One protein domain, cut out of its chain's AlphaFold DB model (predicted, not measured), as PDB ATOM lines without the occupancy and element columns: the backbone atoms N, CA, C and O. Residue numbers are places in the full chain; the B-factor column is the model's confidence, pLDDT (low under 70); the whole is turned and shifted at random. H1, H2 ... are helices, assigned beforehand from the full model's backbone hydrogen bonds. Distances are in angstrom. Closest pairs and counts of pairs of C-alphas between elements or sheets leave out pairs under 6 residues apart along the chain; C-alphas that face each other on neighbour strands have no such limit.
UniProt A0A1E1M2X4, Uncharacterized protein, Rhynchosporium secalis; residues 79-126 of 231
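AT A GLANCE: This is residues 79 to 126 of the 231 residues of an uncharacterized protein of Rhynchosporium secalis (UniProt A0A1E1M2X4). Two helices of equal residue count, H1 and H2, run loosely side by side in opposite ways, joined by a tight link at one end. Before H1, residues 79 to 95 make a long loop that folds back on itself at one end of the longest axis. The printed part has 48 residues, with H1 then H2 along the chain, no named strand, and the class all helix. It is compact, with a radius of gyration of the C-alphas of 11.0 A and spans of 30 by 22 by 17 A.

IN THESE COORDINATES: Find C-alpha 96 at (15.145, 15.114, 92.819); from there H1, residues 96 to 108, runs 18.4 A. H2, residues 113 to 125, runs 18.3 A to C-alpha 125 at (3.908, 24.736, 104.662).

HOW THE PARTS SIT: H1 and H2 are close but not clearly touching; their closest C-alphas, Glu 102 and Arg 116, are 6.7 A apart. Their lines stand at a shallow tilt of 27 degrees. In H1 and H2 every O i to N i+4 pair is within hydrogen-bond range.

THE WHOLE: The farthest C-alphas, Lys 79 and Ala 110, are 29.8 A apart. The printed part has no cut. Look for pLDDT under 70 at residues 84 to 91 and 109 to 111.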
ATOM      1  N   LYS A  79      23.782  21.930 101.631       75.94
ATOM      2  CA  LYS A  79      23.469  23.205 100.985       75.94
ATOM      3  C   LYS A  79      23.916  23.137  99.531       75.94
ATOM      4  O   LYS A  79      24.947  22.533  99.247       75.94
ATOM      5  N   LEU A  80      23.163  23.765  98.632       71.81
ATOM      6  CA  LEU A  80      23.566  23.863  97.232       71.81
ATOM      7  C   LEU A  80      24.839  24.721  97.105       71.81
ATOM      8  O   LEU A  80      24.813  25.877  97.536       71.81
ATOM      9  N   PRO A  81      25.925  24.204  96.502       72.69
ATOM     10  CA  PRO A  81      27.145  24.982  96.291       72.69
ATOM     11  C   PRO A  81      27.021  25.991  95.138       72.69
ATOM     12  O   PRO A  81      27.720  26.998  95.124       72.69
ATOM     13  N   PHE A  82      26.111  25.759  94.191       75.44
ATOM     14  CA  PHE A  82      25.829  26.635  93.053       75.44
ATOM     15  C   PHE A  82      24.320  26.750  92.830       75.44
ATOM     16  O   PHE A  82      23.542  25.930  93.320       75.44
ATOM     17  N   ARG A  83      23.894  27.778  92.088       70.50
ATOM     18  CA  ARG A  83      22.482  27.969  91.741       70.50
ATOM     19  C   ARG A  83      22.029  26.802  90.860       70.50
ATOM     20  O   ARG A  83      22.534  26.647  89.751       70.50
ATOM     21  N   PHE A  84      21.093  25.992  91.343       65.12
ATOM     22  CA  PHE A  84      20.491  24.904  90.568       65.12
ATOM     23  C   PHE A  84      19.039  25.275  90.275       65.12
ATOM     24  O   PHE A  84      18.267  25.533  91.201       65.12
ATOM     25  N   GLY A  85      18.671  25.386  88.999       66.88
ATOM     26  CA  GLY A  85      17.378  25.951  88.603       66.88
ATOM     27  C   GLY A  85      17.170  27.372  89.152       66.88
ATOM     28  O   GLY A  85      18.045  28.233  89.031       66.88
ATOM     29  N   ARG A  86      16.005  27.615  89.771       60.06
ATOM     30  CA  ARG A  86      15.653  28.892  90.427       60.06
ATOM     31  C   ARG A  86      15.976  28.919  91.928       60.06
ATOM     32  O   ARG A  86      15.672  29.908  92.583       60.06
ATOM     33  N   SER A  87      16.553  27.846  92.480       67.62
ATOM     34  CA  SER A  87      16.980  27.808  93.886       67.62
ATOM     35  C   SER A  87      18.299  28.546  94.079       67.62
ATOM     36  O   SER A  87      19.283  28.221  93.412       67.62
ATOM     37  N   ASP A  88      18.326  29.485  95.024       64.06
ATOM     38  CA  ASP A  88      19.524  30.259  95.341       64.06
ATOM     39  C   ASP A  88      20.653  29.383  95.918       64.06
ATOM     40  O   ASP A  88      20.385  28.385  96.608       64.06
ATOM     41  N   PRO A  89      21.926  29.751  95.674       58.44
ATOM     42  CA  PRO A  89      23.069  29.122  96.328       58.44
ATOM     43  C   PRO A  89      22.911  29.152  97.855       58.44
ATOM     44  O   PRO A  89      22.439  30.130  98.428       58.44
ATOM     45  N   GLY A  90      23.290  28.072  98.536       59.41
ATOM     46  CA  GLY A  90      23.180  27.971  99.993       59.41
ATOM     47  C   GLY A  90      21.809  27.526 100.517       59.41
ATOM     48  O   GLY A  90      21.688  27.237 101.713       59.41
ATOM     49  N   THR A  91      20.796  27.402  99.650       67.94
ATOM     50  CA  THR A  91      19.508  26.795 100.019       67.94
ATOM     51  C   THR A  91      19.653  25.285 100.244       67.94
ATOM     52  O   THR A  91      20.620  24.654  99.813       67.94
ATOM     53  N   ARG A  92      18.723  24.689 100.999       70.12
ATOM     54  CA  ARG A  92      18.729  23.245 101.272       70.12
ATOM     55  C   ARG A  92      18.360  22.470 100.006       70.12
ATOM     56  O   ARG A  92      17.366  22.812  99.367       70.12
ATOM     57  N   ILE A  93      19.104  21.400  99.711       74.88
ATOM     58  CA  ILE A  93      18.818  20.526  98.566       74.88
ATOM     59  C   ILE A  93      17.403  19.960  98.682       74.88
ATOM     60  O   ILE A  93      17.033  19.343  99.687       74.88
ATOM     61  N   ARG A  94      16.601  20.211  97.643       80.38
ATOM     62  CA  ARG A  94      15.267  19.630  97.493       80.38
ATOM     63  C   ARG A  94      15.389  18.256  96.823       80.38
ATOM     64  O   ARG A  94      16.310  18.056  96.033       80.38
ATOM     65  N   PRO A  95      14.503  17.297  97.140       84.00
ATOM     66  CA  PRO A  95      14.537  15.971  96.526       84.00
ATOM     67  C   PRO A  95      14.431  16.040  94.994       84.00
ATOM     68  O   PRO A  95      13.764  16.928  94.468       84.00
ATOM     69  N   ALA A  96      15.044  15.090  94.283       84.31
ATOM     70  CA  ALA A  96      15.145  15.114  92.819       84.31
ATOM     71  C   ALA A  96      13.786  15.242  92.107       84.31
ATOM     72  O   ALA A  96      13.660  16.019  91.160       84.31
ATOM     73  N   ILE A  97      12.747  14.555  92.601       86.31
ATOM     74  CA  ILE A  97      11.417  14.597  91.978       86.31
ATOM     75  C   ILE A  97      10.778  15.991  92.051       86.31
ATOM     76  O   ILE A  97       9.960  16.325  91.203       86.31
ATOM     77  N   PHE A  98      11.167  16.830  93.023       86.25
ATOM     78  CA  PHE A  98      10.672  18.206  93.133       86.25
ATOM     79  C   PHE A  98      11.031  19.011  91.879       86.25
ATOM     80  O   PHE A  98      10.182  19.709  91.333       86.25
ATOM     81  N   TYR A  99      12.275  18.883  91.414       85.44
ATOM     82  CA  TYR A  99      12.755  19.581  90.222       85.44
ATOM     83  C   TYR A  99      12.148  19.008  88.942       85.44
ATOM     84  O   TYR A  99      11.779  19.766  88.055       85.44
ATOM     85  N   ILE A 100      11.991  17.683  88.868       85.56
ATOM     86  CA  ILE A 100      11.379  17.017  87.709       85.56
ATOM     87  C   ILE A 100       9.922  17.459  87.537       85.56
ATOM     88  O   ILE A 100       9.515  17.804  86.436       85.56
ATOM     89  N   VAL A 101       9.139  17.497  88.620       84.69
ATOM     90  CA  VAL A 101       7.742  17.956  88.567       84.69
ATOM     91  C   VAL A 101       7.664  19.434  88.191       84.69
ATOM     92  O   VAL A 101       6.829  19.810  87.375       84.69
ATOM     93  N   GLU A 102       8.541  20.266  88.755       84.19
ATOM     94  CA  GLU A 102       8.613  21.686  88.405       84.19
ATOM     95  C   GLU A 102       8.872  21.893  86.903       84.19
ATOM     96  O   GLU A 102       8.241  22.757  86.297       84.19
ATOM     97  N   ASP A 103       9.763  21.096  86.310       83.56
ATOM     98  CA  ASP A 103      10.130  21.189  84.895       83.56
ATOM     99  C   ASP A 103       9.038  20.630  83.970       83.56
ATOM    100  O   ASP A 103       8.592  21.321  83.057       83.56
ATOM    101  N   ILE A 104       8.508  19.436  84.266       82.00
ATOM    102  CA  ILE A 104       7.415  18.823  83.492       82.00
ATOM    103  C   ILE A 104       6.189  19.738  83.476       82.00
ATOM    104  O   ILE A 104       5.607  19.975  82.424       82.00
ATOM    105  N   VAL A 105       5.794  20.308  84.617       80.12
ATOM    106  CA  VAL A 105       4.613  21.185  84.663       80.12
ATOM    107  C   VAL A 105       4.877  22.533  83.985       80.12
ATOM    108  O   VAL A 105       3.958  23.118  83.407       80.12
ATOM    109  N   ALA A 106       6.119  23.022  84.002       73.88
ATOM    110  CA  ALA A 106       6.485  24.211  83.240       73.88
ATOM    111  C   ALA A 106       6.390  23.971  81.722       73.88
ATOM    112  O   ALA A 106       5.918  24.855  81.006       73.88
ATOM    113  N   VAL A 107       6.796  22.789  81.247       76.81
ATOM    114  CA  VAL A 107       6.779  22.421  79.821       76.81
ATOM    115  C   VAL A 107       5.375  22.033  79.346       76.81
ATOM    116  O   VAL A 107       4.876  22.601  78.376       76.81
ATOM    117  N   ASP A 108       4.716  21.110  80.045       74.25
ATOM    118  CA  ASP A 108       3.463  20.488  79.601       74.25
ATOM    119  C   ASP A 108       2.211  21.174  80.165       74.25
ATOM    120  O   ASP A 108       1.144  21.155  79.551       74.25
ATOM    121  N   GLY A 109       2.321  21.793  81.342       64.12
ATOM    122  CA  GLY A 109       1.180  22.357  82.067       64.12
ATOM    123  C   GLY A 109       0.877  23.820  81.753       64.12
ATOM    124  O   GLY A 109      -0.036  24.380  82.358       64.12
ATOM    125  N   ALA A 110       1.663  24.471  80.884       68.44
ATOM    126  CA  ALA A 110       1.723  25.937  80.798       68.44
ATOM    127  C   ALA A 110       1.880  26.589  82.193       68.44
ATOM    128  O   ALA A 110       1.400  27.699  82.444       68.44
ATOM    129  N   GLY A 111       2.527  25.870  83.119       63.44
ATOM    130  CA  GLY A 111       2.726  26.263  84.503       63.44
ATOM    131  C   GLY A 111       3.733  27.396  84.577       63.44
ATOM    132  O   GLY A 111       4.938  27.178  84.677       63.44
ATOM    133  N   LEU A 112       3.230  28.625  84.502       70.75
ATOM    134  CA  LEU A 112       4.019  29.840  84.656       70.75
ATOM    135  C   LEU A 112       4.557  29.969  86.096       70.75
ATOM    136  O   LEU A 112       4.377  29.107  86.959       70.75
ATOM    137  N   VAL A 113       5.214  31.094  86.377       77.94
ATOM    138  CA  VAL A 113       5.786  31.441  87.691       77.94
ATOM    139  C   VAL A 113       4.813  31.211  88.861       77.94
ATOM    140  O   VAL A 113       5.244  30.747  89.915       77.94
ATOM    141  N   SER A 114       3.511  31.428  88.656       79.94
ATOM    142  CA  SER A 114       2.462  31.221  89.663       79.94
ATOM    143  C   SER A 114       2.359  29.777  90.168       79.94
ATOM    144  O   SER A 114       2.218  29.567  91.372       79.94
ATOM    145  N   TYR A 115       2.488  28.771  89.292       82.06
ATOM    146  CA  TYR A 115       2.491  27.364  89.713       82.06
ATOM    147  C   TYR A 115       3.691  27.075  90.616       82.06
ATOM    148  O   TYR A 115       3.563  26.434  91.657       82.06
ATOM    149  N   ARG A 116       4.862  27.598  90.241       79.69
ATOM    150  CA  ARG A 116       6.117  27.376  90.969       79.69
ATOM    151  C   ARG A 116       6.068  27.994  92.362       79.69
ATOM    152  O   ARG A 116       6.502  27.366  93.325       79.69
ATOM    153  N   GLU A 117       5.517  29.198  92.485       83.19
ATOM    154  CA  GLU A 117       5.328  29.876  93.770       83.19
ATOM    155  C   GLU A 117       4.332  29.133  94.664       83.19
ATOM    156  O   GLU A 117       4.652  28.854  95.821       83.19
ATOM    157  N   ALA A 118       3.182  28.721  94.121       83.44
ATOM    158  CA  ALA A 118       2.184  27.943  94.855       83.44
ATOM    159  C   ALA A 118       2.732  26.579  95.311       83.44
ATOM    160  O   ALA A 118       2.570  26.187  96.470       83.44
ATOM    161  N   PHE A 119       3.446  25.873  94.432       85.00
ATOM    162  CA  PHE A 119       4.067  24.585  94.736       85.00
ATOM    163  C   PHE A 119       5.161  24.719  95.801       85.00
ATOM    164  O   PHE A 119       5.233  23.920  96.739       85.00
ATOM    165  N   ASN A 120       5.984  25.767  95.716       84.38
ATOM    166  CA  ASN A 120       7.006  26.061  96.715       84.38
ATOM    167  C   ASN A 120       6.393  26.446  98.074       84.38
ATOM    168  O   ASN A 120       6.855  25.961  99.107       84.38
ATOM    169  N   ALA A 121       5.329  27.255  98.081       83.69
ATOM    170  CA  ALA A 121       4.597  27.624  99.291       83.69
ATOM    171  C   ALA A 121       3.934  26.408  99.960       83.69
ATOM    172  O   ALA A 121       3.984  26.262 101.181       83.69
ATOM    173  N   ARG A 122       3.372  25.481  99.177       83.06
ATOM    174  CA  ARG A 122       2.848  24.215  99.710       83.06
ATOM    175  C   ARG A 122       3.964  23.363 100.309       83.06
ATOM    176  O   ARG A 122       3.825  22.859 101.424       83.06
ATOM    177  N   TYR A 123       5.083  23.241  99.593       83.19
ATOM    178  CA  TYR A 123       6.243  22.483 100.055       83.19
ATOM    179  C   TYR A 123       6.835  23.044 101.349       83.19
ATOM    180  O   TYR A 123       7.292  22.271 102.182       83.19
ATOM    181  N   SER A 124       6.836  24.362 101.560       81.75
ATOM    182  CA  SER A 124       7.308  24.944 102.822       81.75
ATOM    183  C   SER A 124       6.298  24.795 103.965       81.75
ATOM    184  O   SER A 124       6.724  24.649 105.111       81.75
ATOM    185  N   ARG A 125       4.992  24.786 103.666       82.50
ATOM    186  CA  ARG A 125       3.908  24.736 104.662       82.50
ATOM    187  C   ARG A 125       3.649  23.340 105.233       82.50
ATOM    188  O   ARG A 125       3.430  23.233 106.437       82.50
ATOM    189  N   SER A 126       3.663  22.290 104.410       81.00
ATOM    190  CA  SER A 126       3.263  20.941 104.845       81.00
ATOM    191  C   SER A 126       4.456  19.990 105.025       81.00
ATOM    192  O   SER A 126       5.147  19.676 104.051       81.00
TER     193      SER A 126